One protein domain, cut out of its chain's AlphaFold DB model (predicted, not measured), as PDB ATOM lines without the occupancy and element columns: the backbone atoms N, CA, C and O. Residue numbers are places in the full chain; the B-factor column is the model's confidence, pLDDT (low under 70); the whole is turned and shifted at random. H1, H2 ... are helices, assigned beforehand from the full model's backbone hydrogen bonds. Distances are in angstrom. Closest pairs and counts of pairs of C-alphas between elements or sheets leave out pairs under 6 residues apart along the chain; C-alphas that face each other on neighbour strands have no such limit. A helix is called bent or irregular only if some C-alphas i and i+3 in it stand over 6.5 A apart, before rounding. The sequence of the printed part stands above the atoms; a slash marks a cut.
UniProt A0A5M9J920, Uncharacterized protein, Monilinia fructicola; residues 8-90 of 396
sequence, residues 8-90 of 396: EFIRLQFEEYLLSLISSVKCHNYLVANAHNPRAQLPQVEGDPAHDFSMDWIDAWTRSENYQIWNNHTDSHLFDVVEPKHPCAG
ATOM      1  N   GLU A   8     125.001 201.759 203.744       80.38
ATOM      2  CA  GLU A   8     126.212 201.064 204.192       80.38
ATOM      3  C   GLU A   8     125.942 200.099 205.352       80.38
ATOM      4  O   GLU A   8     126.473 198.994 205.389       80.38
ATOM      5  N   PHE A   9     125.062 200.483 206.282       77.44
ATOM      6  CA  PHE A   9     124.639 199.597 207.363       77.44
ATOM      7  C   PHE A   9     123.861 198.394 206.822       77.44
ATOM      8  O   PHE A   9     124.100 197.267 207.242       77.44
ATOM      9  N   ILE A  10     122.950 198.617 205.872       80.88
ATOM     10  CA  ILE A  10     122.175 197.537 205.255       80.88
ATOM     11  C   ILE A  10     123.102 196.582 204.496       80.88
ATOM     12  O   ILE A  10     122.986 195.373 204.683       80.88
ATOM     13  N   ARG A  11     124.054 197.101 203.705       88.88
ATOM     14  CA  ARG A  11     125.060 196.280 203.013       88.88
ATOM     15  C   ARG A  11     125.852 195.419 203.992       88.88
ATOM     16  O   ARG A  11     125.948 194.219 203.768       88.88
ATOM     17  N   LEU A  12     126.318 196.000 205.097       84.81
ATOM     18  CA  LEU A  12     127.061 195.271 206.124       84.81
ATOM     19  C   LEU A  12     126.219 194.157 206.767       84.81
ATOM     20  O   LEU A  12     126.709 193.048 206.963       84.81
ATOM     21  N   GLN A  13     124.935 194.410 207.050       83.81
ATOM     22  CA  GLN A  13     124.048 193.371 207.586       83.81
ATOM     23  C   GLN A  13     123.798 192.239 206.581       83.81
ATOM     24  O   GLN A  13     123.706 191.078 206.979       83.81
ATOM     25  N   PHE A  14     123.680 192.560 205.289       85.50
ATOM     26  CA  PHE A  14     123.584 191.547 204.238       85.50
ATOM     27  C   PHE A  14     124.881 190.753 204.097       85.50
ATOM     28  O   PHE A  14     124.826 189.538 203.937       85.50
ATOM     29  N   GLU A  15     126.031 191.412 204.185       89.12
ATOM     30  CA  GLU A  15     127.339 190.766 204.131       89.12
ATOM     31  C   GLU A  15     127.514 189.773 205.283       89.12
ATOM     32  O   GLU A  15     127.811 188.606 205.043       89.12
ATOM     33  N   GLU A  16     127.232 190.186 206.519       85.44
ATOM     34  CA  GLU A  16     127.288 189.315 207.699       85.44
ATOM     35  C   GLU A  16     126.344 188.106 207.560       85.44
ATOM     36  O   GLU A  16     126.712 186.966 207.865       85.44
ATOM     37  N   TYR A  17     125.134 188.328 207.038       89.25
ATOM     38  CA  TYR A  17     124.177 187.259 206.760       89.25
ATOM     39  C   TYR A  17     124.682 186.276 205.696       89.25
ATOM     40  O   TYR A  17     124.574 185.064 205.870       89.25
ATOM     41  N   LEU A  18     125.248 186.771 204.595       90.50
ATOM     42  CA  LEU A  18     125.760 185.911 203.531       90.50
ATOM     43  C   LEU A  18     127.003 185.142 203.981       90.50
ATOM     44  O   LEU A  18     127.096 183.952 203.698       90.50
ATOM     45  N   LEU A  19     127.922 185.782 204.710       89.38
ATOM     46  CA  LEU A  19     129.128 185.150 205.250       89.38
ATOM     47  C   LEU A  19     128.789 184.023 206.235       89.38
ATOM     48  O   LEU A  19     129.360 182.933 206.155       89.38
ATOM     49  N   SER A  20     127.829 184.258 207.128       88.25
ATOM     50  CA  SER A  20     127.346 183.225 208.050       88.25
ATOM     51  C   SER A  20     126.638 182.083 207.317       88.25
ATOM     52  O   SER A  20     126.921 180.922 207.603       88.25
ATOM     53  N   LEU A  21     125.803 182.378 206.315       90.19
ATOM     54  CA  LEU A  21     125.139 181.372 205.480       90.19
ATOM     55  C   LEU A  21     126.141 180.437 204.790       90.19
ATOM     56  O   LEU A  21     126.045 179.214 204.903       90.19
ATOM     57  N   ILE A  22     127.108 181.002 204.063       91.50
ATOM     58  CA  ILE A  22     128.076 180.208 203.297       91.50
ATOM     59  C   ILE A  22     128.997 179.399 204.222       91.50
ATOM     60  O   ILE A  22     129.364 178.268 203.893       91.50
ATOM     61  N   SER A  23     129.320 179.944 205.400       89.88
ATOM     62  CA  SER A  23     130.062 179.245 206.449       89.88
ATOM     63  C   SER A  23     129.265 178.057 207.003       89.88
ATOM     64  O   SER A  23     129.770 176.931 207.033       89.88
ATOM     65  N   SER A  24     127.985 178.264 207.332       88.81
ATOM     66  CA  SER A  24     127.082 177.209 207.800       88.81
ATOM     67  C   SER A  24     126.921 176.078 206.786       88.81
ATOM     68  O   SER A  24     126.931 174.915 207.174       88.81
ATOM     69  N   VAL A  25     126.845 176.378 205.487       90.50
ATOM     70  CA  VAL A  25     126.742 175.342 204.442       90.50
ATOM     71  C   VAL A  25     128.036 174.530 204.304       90.50
ATOM     72  O   VAL A  25     127.980 173.311 204.140       90.50
ATOM     73  N   LYS A  26     129.220 175.153 204.423       90.31
ATOM     74  CA  LYS A  26     130.489 174.397 204.485       90.31
ATOM     75  C   LYS A  26     130.566 173.534 205.747       90.31
ATOM     76  O   LYS A  26     130.998 172.387 205.657       90.31
ATOM     77  N   CYS A  27     130.107 174.053 206.887       86.69
ATOM     78  CA  CYS A  27     130.019 173.304 208.140       86.69
ATOM     79  C   CYS A  27     129.100 172.080 207.987       86.69
ATOM     80  O   CYS A  27     129.523 170.963 208.273       86.69
ATOM     81  N   HIS A  28     127.903 172.254 207.418       87.62
ATOM     82  CA  HIS A  28     126.983 171.162 207.094       87.62
ATOM     83  C   HIS A  28     127.641 170.097 206.210       87.62
ATOM     84  O   HIS A  28     127.657 168.918 206.556       87.62
ATOM     85  N   ASN A  29     128.275 170.508 205.107       88.06
ATOM     86  CA  ASN A  29     128.975 169.589 204.210       88.06
ATOM     87  C   ASN A  29     130.094 168.815 204.922       88.06
ATOM     88  O   ASN A  29     130.269 167.618 204.690       88.06
ATOM     89  N   TYR A  30     130.845 169.485 205.798       84.88
ATOM     90  CA  TYR A  30     131.893 168.864 206.599       84.88
ATOM     91  C   TYR A  30     131.323 167.855 207.604       84.88
ATOM     92  O   TYR A  30     131.863 166.755 207.733       84.88
ATOM     93  N   LEU A  31     130.218 168.185 208.277       82.94
ATOM     94  CA  LEU A  31     129.527 167.291 209.207       82.94
ATOM     95  C   LEU A  31     128.948 166.065 208.491       82.94
ATOM     96  O   LEU A  31     129.101 164.948 208.983       82.94
ATOM     97  N   VAL A  32     128.352 166.246 207.309       83.12
ATOM     98  CA  VAL A  32     127.843 165.149 206.470       83.12
ATOM     99  C   VAL A  32     128.986 164.247 205.997       83.12
ATOM    100  O   VAL A  32     128.896 163.025 206.117       83.12
ATOM    101  N   ALA A  33     130.092 164.824 205.518       83.44
ATOM    102  CA  ALA A  33     131.260 164.062 205.068       83.44
ATOM    103  C   ALA A  33     131.941 163.288 206.212       83.44
ATOM    104  O   ALA A  33     132.469 162.195 205.999       83.44
ATOM    105  N   ASN A  34     131.902 163.829 207.432       79.44
ATOM    106  CA  ASN A  34     132.512 163.235 208.619       79.44
ATOM    107  C   ASN A  34     131.493 162.602 209.582       79.44
ATOM    108  O   ASN A  34     131.822 162.371 210.746       79.44
ATOM    109  N   ALA A  35     130.290 162.247 209.113       71.19
ATOM    110  CA  ALA A  35     129.199 161.723 209.946       71.19
ATOM    111  C   ALA A  35     129.567 160.459 210.756       71.19
ATOM    112  O   ALA A  35     128.954 160.162 211.780       71.19
ATOM    113  N   HIS A  36     130.588 159.712 210.322       68.12
ATOM    114  CA  HIS A  36     131.085 158.511 211.001       68.12
ATOM    115  C   HIS A  36     132.263 158.767 211.957       68.12
ATOM    116  O   HIS A  36     132.737 157.829 212.601       68.12
ATOM    117  N   ASN A  37     132.750 160.008 212.064       71.38
ATOM    118  CA  ASN A  37     133.879 160.369 212.912       71.38
ATOM    119  C   ASN A  37     133.419 161.217 214.115       71.38
ATOM    120  O   ASN A  37     133.263 162.433 213.992       71.38
ATOM    121  N   PRO A  38     133.279 160.625 215.315       61.56
ATOM    122  CA  PRO A  38     132.835 161.346 216.509       61.56
ATOM    123  C   PRO A  38     133.839 162.401 217.011       61.56
ATOM    124  O   PRO A  38     133.523 163.137 217.939       61.56
ATOM    125  N   ARG A  39     135.051 162.497 216.433       58.94
ATOM    126  CA  ARG A  39     136.018 163.577 216.728       58.94
ATOM    127  C   ARG A  39     135.895 164.790 215.803       58.94
ATOM    128  O   ARG A  39     136.529 165.799 216.085       58.94
ATOM    129  N   ALA A  40     135.134 164.682 214.715       55.19
ATOM    130  CA  ALA A  40     134.891 165.770 213.766       55.19
ATOM    131  C   ALA A  40     133.647 166.603 214.127       55.19
ATOM    132  O   ALA A  40     133.354 167.597 213.471       55.19
ATOM    133  N   GLN A  41     132.915 166.211 215.176       55.34
ATOM    134  CA  GLN A  41     131.863 167.043 215.748       55.34
ATOM    135  C   GLN A  41     132.520 168.232 216.456       55.34
ATOM    136  O   GLN A  41     133.183 168.061 217.482       55.34
ATOM    137  N   LEU A  42     132.375 169.422 215.872       59.00
ATOM    138  CA  LEU A  42     132.906 170.671 216.414       59.00
ATOM    139  C   LEU A  42     132.275 170.935 217.798       59.00
ATOM    140  O   LEU A  42     131.064 171.128 217.876       59.00
ATOM    141  N   PRO A  43     133.055 170.990 218.897       53.66
ATOM    142  CA  PRO A  43     132.514 171.168 220.251       53.66
ATOM    143  C   PRO A  43     131.853 172.532 220.518       53.66
ATOM    144  O   PRO A  43     131.266 172.717 221.579       53.66
ATOM    145  N   GLN A  44     132.001 173.497 219.603       51.91
ATOM    146  CA  GLN A  44     131.490 174.867 219.736       51.91
ATOM    147  C   GLN A  44     130.165 175.110 219.002       51.91
ATOM    148  O   GLN A  44     129.535 176.137 219.238       51.91
ATOM    149  N   VAL A  45     129.728 174.188 218.139       55.22
ATOM    150  CA  VAL A  45     128.511 174.349 217.335       55.22
ATOM    151  C   VAL A  45     127.446 173.401 217.884       55.22
ATOM    152  O   VAL A  45     127.574 172.180 217.800       55.22
ATOM    153  N   GLU A  46     126.414 173.960 218.517       53.50
ATOM    154  CA  GLU A  46     125.270 173.200 219.025       53.50
ATOM    155  C   GLU A  46     124.392 172.753 217.845       53.50
ATOM    156  O   GLU A  46     123.455 173.438 217.447       53.50
ATOM    157  N   GLY A  47     124.721 171.602 217.257       66.38
ATOM    158  CA  GLY A  47     123.969 171.024 216.143       66.38
ATOM    159  C   GLY A  47     124.473 171.455 214.765       66.38
ATOM    160  O   GLY A  47     125.653 171.738 214.586       66.38
ATOM    161  N   ASP A  48     123.581 171.422 213.774       74.44
ATOM    162  CA  ASP A  48     123.885 171.801 212.394       74.44
ATOM    163  C   ASP A  48     123.381 173.231 212.106       74.44
ATOM    164  O   ASP A  48     122.167 173.453 212.032       74.44
ATOM    165  N   PRO A  49     124.295 174.206 211.937       78.69
ATOM    166  CA  PRO A  49     123.966 175.624 211.820       78.69
ATOM    167  C   PRO A  49     123.357 175.993 210.464       78.69
ATOM    168  O   PRO A  49     122.910 177.125 210.268       78.69
ATOM    169  N   ALA A  50     123.326 175.067 209.503       82.31
ATOM    170  CA  ALA A  50     122.648 175.294 208.238       82.31
ATOM    171  C   ALA A  50     121.118 175.318 208.405       82.31
ATOM    172  O   ALA A  50     120.433 175.988 207.629       82.31
ATOM    173  N   HIS A  51     120.560 174.626 209.410       81.69
ATOM    174  CA  HIS A  51     119.107 174.544 209.608       81.69
ATOM    175  C   HIS A  51     118.442 175.910 209.824       81.69
ATOM    176  O   HIS A  51     117.277 176.086 209.455       81.69
ATOM    177  N   ASP A  52     119.185 176.889 210.338       81.88
ATOM    178  CA  ASP A  52     118.698 178.249 210.571       81.88
ATOM    179  C   ASP A  52     118.411 179.030 209.273       81.88
ATOM    180  O   ASP A  52     117.659 180.003 209.289       81.88
ATOM    181  N   PHE A  53     118.969 178.602 208.137       82.75
ATOM    182  CA  PHE A  53     118.916 179.315 206.855       82.75
ATOM    183  C   PHE A  53     117.902 178.741 205.851       82.75
ATOM    184  O   PHE A  53     117.918 179.114 204.682       82.75
ATOM    185  N   SER A  54     116.988 177.876 206.310       85.56
ATOM    186  CA  SER A  54     116.073 177.078 205.478       85.56
ATOM    187  C   SER A  54     116.798 176.055 204.595       85.56
ATOM    188  O   SER A  54     117.423 176.378 203.587       85.56
ATOM    189  N   MET A  55     116.637 174.778 204.945       85.25
ATOM    190  CA  MET A  55     117.187 173.654 204.178       85.25
ATOM    191  C   MET A  55     116.683 173.618 202.734       85.25
ATOM    192  O   MET A  55     117.475 173.409 201.826       85.25
ATOM    193  N   ASP A  56     115.400 173.911 202.500       87.94
ATOM    194  CA  ASP A  56     114.819 173.892 201.151       87.94
ATOM    195  C   ASP A  56     115.497 174.904 200.216       87.94
ATOM    196  O   ASP A  56     115.701 174.640 199.026       87.94
ATOM    197  N   TRP A  57     115.860 176.074 200.755       91.25
ATOM    198  CA  TRP A  57     116.596 177.086 200.006       91.25
ATOM    199  C   TRP A  57     118.029 176.630 199.732       91.25
ATOM    200  O   TRP A  57     118.491 176.755 198.599       91.25
ATOM    201  N   ILE A  58     118.708 176.054 200.727       91.44
ATOM    202  CA  ILE A  58     120.070 175.525 200.570       91.44
ATOM    203  C   ILE A  58     120.091 174.399 199.525       91.44
ATOM    204  O   ILE A  58     120.934 174.407 198.632       91.44
ATOM    205  N   ASP A  59     119.118 173.492 199.541       91.00
ATOM    206  CA  ASP A  59     118.971 172.417 198.555       91.00
ATOM    207  C   ASP A  59     118.666 172.948 197.146       91.00
ATOM    208  O   ASP A  59     119.082 172.386 196.130       91.00
ATOM    209  N   ALA A  60     117.914 174.041 197.027       92.44
ATOM    210  CA  ALA A  60     117.725 174.721 195.748       92.44
ATOM    211  C   ALA A  60     119.007 175.422 195.278       92.44
ATOM    212  O   ALA A  60     119.369 175.315 194.105       92.44
ATOM    213  N   TRP A  61     119.714 176.096 196.182       93.81
ATOM    214  CA  TRP A  61     120.932 176.836 195.879       93.81
ATOM    215  C   TRP A  61     122.087 175.911 195.490       93.81
ATOM    216  O   TRP A  61     122.759 176.178 194.495       93.81
ATOM    217  N   THR A  62     122.259 174.782 196.177       92.25
ATOM    218  CA  THR A  62     123.286 173.764 195.877       92.25
ATOM    219  C   THR A  62     123.171 173.182 194.467       92.25
ATOM    220  O   THR A  62     124.167 172.747 193.890       92.25
ATOM    221  N   ARG A  63     121.974 173.221 193.865       93.62
ATOM    222  CA  ARG A  63     121.724 172.801 192.475       93.62
ATOM    223  C   ARG A  63     122.076 173.863 191.428       93.62
ATOM    224  O   ARG A  63     122.052 173.560 190.239       93.62
ATOM    225  N   SER A  64     122.371 175.095 191.838       95.81
ATOM    226  CA  SER A  64     122.677 176.202 190.928       95.81
ATOM    227  C   SER A  64     124.145 176.220 190.485       95.81
ATOM    228  O   SER A  64     125.033 175.742 191.190       95.81
ATOM    229  N   GLU A  65     124.422 176.835 189.331       94.94
ATOM    230  CA  GLU A  65     125.795 177.061 188.845       94.94
ATOM    231  C   GLU A  65     126.594 177.978 189.781       94.94
ATOM    232  O   GLU A  65     127.782 177.754 190.001       94.94
ATOM    233  N   ASN A  66     125.934 178.966 190.396       94.81
ATOM    234  CA  ASN A  66     126.556 179.864 191.370       94.81
ATOM    235  C   ASN A  66     127.200 179.066 192.515       94.81
ATOM    236  O   ASN A  66     128.377 179.252 192.820       94.81
ATOM    237  N   TYR A  67     126.463 178.107 193.081       94.25
ATOM    238  CA  TYR A  67     127.004 177.244 194.124       94.25
ATOM    239  C   TYR A  67     128.218 176.441 193.652       94.25
ATOM    240  O   TYR A  67     129.181 176.306 194.402       94.25
ATOM    241  N   GLN A  68     128.207 175.931 192.417       94.31
ATOM    242  CA  GLN A  68     129.343 175.179 191.877       94.31
ATOM    243  C   GLN A  68     130.598 176.050 191.788       94.31
ATOM    244  O   GLN A  68     131.666 175.638 192.241       94.31
ATOM    245  N   ILE A  69     130.464 177.269 191.260       94.94
ATOM    246  CA  ILE A  69     131.564 178.235 191.160       94.94
ATOM    247  C   ILE A  69     132.079 178.585 192.561       94.94
ATOM    248  O   ILE A  69     133.272 178.453 192.834       94.94
ATOM    249  N   TRP A  70     131.179 178.963 193.473       94.00
ATOM    250  CA  TRP A  70     131.527 179.300 194.853       94.00
ATOM    251  C   TRP A  70     132.235 178.143 195.565       94.00
ATOM    252  O   TRP A  70     133.295 178.337 196.162       94.00
ATOM    253  N   ASN A  71     131.691 176.929 195.482       92.25
ATOM    254  CA  ASN A  71     132.225 175.776 196.194       92.25
ATOM    255  C   ASN A  71     133.625 175.388 195.697       92.25
ATOM    256  O   ASN A  71     134.448 174.979 196.513       92.25
ATOM    257  N   ASN A  72     133.898 175.557 194.398       92.75
ATOM    258  CA  ASN A  72     135.201 175.273 193.790       92.75
ATOM    259  C   ASN A  72     136.276 176.309 194.154       92.75
ATOM    260  O   ASN A  72     137.457 175.971 194.191       92.75
ATOM    261  N   HIS A  73     135.884 177.557 194.416       92.12
ATOM    262  CA  HIS A  73     136.809 178.652 194.727       92.12
ATOM    263  C   HIS A  73     136.938 178.970 196.220       92.12
ATOM    264  O   HIS A  73     137.728 179.835 196.590       92.12
ATOM    265  N   THR A  74     136.198 178.272 197.083       91.12
ATOM    266  CA  THR A  74     136.162 178.546 198.526       91.12
ATOM    267  C   THR A  74     136.669 177.355 199.331       91.12
ATOM    268  O   THR A  74     136.300 176.212 199.050       91.12
ATOM    269  N   ASP A  75     137.459 177.631 200.374       88.19
ATOM    270  CA  ASP A  75     137.996 176.622 201.293       88.19
ATOM    271  C   ASP A  75     136.880 175.749 201.904       88.19
ATOM    272  O   ASP A  75     135.759 176.200 202.166       88.19
ATOM    273  N   SER A  76     137.179 174.468 202.123       82.56
ATOM    274  CA  SER A  76     136.306 173.532 202.823       82.56
ATOM    275  C   SER A  76     136.136 173.874 204.304       82.56
ATOM    276  O   SER A  76     135.091 173.552 204.858       82.56
ATOM    277  N   HIS A  77     137.119 174.539 204.924       83.62
ATOM    278  CA  HIS A  77     137.103 174.916 206.347       83.62
ATOM    279  C   HIS A  77     136.781 176.402 206.566       83.62
ATOM    280  O   HIS A  77     137.251 177.019 207.515       83.62
ATOM    281  N   LEU A  78     135.953 177.000 205.699       84.50
ATOM    282  CA  LEU A  78     135.543 178.408 205.827       84.50
ATOM    283  C   LEU A  78     134.950 178.743 207.212       84.50
ATOM    284  O   LEU A  78     135.073 179.872 207.686       84.50
ATOM    285  N   PHE A  79     134.359 177.745 207.870       80.94
ATOM    286  CA  PHE A  79     133.797 177.848 209.213       80.94
ATOM    287  C   PHE A  79     134.817 178.096 210.331       80.94
ATOM    288  O   PHE A  79     134.419 178.499 211.421       80.94
ATOM    289  N   ASP A  80     136.115 177.911 210.075       81.00
ATOM    290  CA  ASP A  80     137.173 178.287 211.021       81.00
ATOM    291  C   ASP A  80     137.485 179.794 210.962       81.00
ATOM    292  O   ASP A  80     138.005 180.368 211.919       81.00
ATOM    293  N   VAL A  81     137.174 180.443 209.834       83.19
ATOM    294  CA  VAL A  81     137.408 181.879 209.608       83.19
ATOM    295  C   VAL A  81     136.179 182.700 209.988       83.19
ATOM    296  O   VAL A  81     136.304 183.758 210.605       83.19
ATOM    297  N   VAL A  82     134.994 182.217 209.615       81.00
ATOM    298  CA  VAL A  82     133.710 182.869 209.884       81.00
ATOM    299  C   VAL A  82     132.867 181.940 210.733       81.00
ATOM    300  O   VAL A  82     132.565 180.831 210.300       81.00
ATOM    301  N   GLU A  83     132.435 182.397 211.906       78.88
ATOM    302  CA  GLU A  83     131.578 181.601 212.786       78.88
ATOM    303  C   GLU A  83     130.291 181.189 212.039       78.88
ATOM    304  O   GLU A  83     129.551 182.063 211.569       78.88
ATOM    305  N   PRO A  84     130.003 179.880 211.897       76.25
ATOM    306  CA  PRO A  84     128.789 179.395 211.252       76.25
ATOM    307  C   PRO A  84     127.613 179.576 212.215       76.25
ATOM    308  O   PRO A  84     127.173 178.641 212.883       76.25
ATOM    309  N   LYS A  85     127.141 180.813 212.353       72.94
ATOM    310  CA  LYS A  85     126.043 181.173 213.246       72.94
ATOM    311  C   LYS A  85     125.108 182.130 212.540       72.94
ATOM    312  O   LYS A  85     125.525 183.196 212.094       72.94
ATOM    313  N   HIS A  86     123.829 181.774 212.469       76.25
ATOM    314  CA  HIS A  86     122.842 182.676 211.895       76.25
ATOM    315  C   HIS A  86     122.783 183.967 212.733       76.25
ATOM    316  O   HIS A  86     122.671 183.880 213.962       76.25
ATOM    317  N   PRO A  87     122.766 185.169 212.123       69.75
ATOM    318  CA  PRO A  87     122.660 186.440 212.854       69.75
ATOM    319  C   PRO A  87     121.413 186.513 213.759       69.75
ATOM    320  O   PRO A  87     121.331 187.314 214.686       69.75
ATOM    321  N   CYS A  88     120.436 185.638 213.497       60.66
ATOM    322  CA  CYS A  88     119.207 185.441 214.273       60.66
ATOM    323  C   CYS A  88     119.139 184.155 215.129       60.66
ATOM    324  O   CYS A  88     118.131 183.978 215.814       60.66
ATOM    325  N   ALA A  89     120.160 183.283 215.135       56.88
ATOM    326  CA  ALA A  89     120.176 182.016 215.899       56.88
ATOM    327  C   ALA A  89     120.136 182.212 217.428       56.88
ATOM    328  O   ALA A  89     119.894 181.279 218.182       56.88
ATOM    329  N   GLY A  90     120.335 183.442 217.909       49.56
ATOM    330  CA  GLY A  90     120.233 183.810 219.323       49.56
ATOM    331  C   GLY A  90     118.817 184.108 219.820       49.56
ATOM    332  O   GLY A  90     118.683 184.867 220.771       49.56
TER     333      GLY A  90
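AT A GLANCE: This is residues 8 to 90 of the 396 residues of an uncharacterized protein of Monilinia fructicola (UniProt A0A5M9J920). One long helix, H1, runs through a loose ring of chain: the short helices H2, H3 and H4 and the unnamed residues 74 to 90 wrap round it one after another. H1 makes the longest axis, and at one end residues 33 to 39, of which 33 is the last residue of H1, stick out. The printed part has 83 residues with four named helices in the order H1, H2, H3, H4 and no named strand, and its class is all helix. The whole is compact, with a radius of gyration of the C-alphas of 12.9 A, and spans 42 by 31 by 23 A.

IN THESE COORDINATES: H1, residues 8 to 33, runs 37.4 A from C-alpha 8 at (126.212, 201.064, 204.192) to C-alpha 33 at (131.260, 164.062, 205.068). H2 is residues 49 to 53, 8.0 A long; it is neither bent nor irregular, but only just: C-alphas 49 and 52 are 6.0 A apart. H3, residues 55 to 62, measures 10.3 A. H4, residues 65 to 73, measures 12.6 A and ends with C-alpha 73 at (136.809, 178.652, 194.727).

HOW THE PARTS SIT: H1 touches H2 with residues 21 to 28 alone; the closest C-alphas, of Ser 24 and Ala 50, are 4.8 A apart. H2 and H3 meet only through their link. H3 is close to H1 but not clearly touching, with the closest C-alphas, of Val 25 and Ile 58, 7.7 A apart, and about perpendicular at 90 degrees. H3 and H4 are close but not clearly touching, with the closest C-alphas, of Trp 61 and Tyr 67, 6.3 A apart, and about perpendicular at 76 degrees. H4 and H1 are near each other, with 5 pairs of C-alphas within 10 A. H2 and H4 are apart. Every O i to N i+4 pair is within hydrogen-bond range in H1, H3 and H4; in H2 it is 0 of 1, with 1 of 2 O i to N i+3 pairs within range.

THE WHOLE: The two C-alphas farthest apart, of Glu 8 and His 36, are 43.4 A apart. The printed part has no cut. The link from H1 to H2, 15 residues, is long; those from H2 to H3 and from H3 to H4 are tight. The mean pLDDT of the printed part is 81.2, and residue 36, residues 38 to 47 and residues 87 to 90 are under 70.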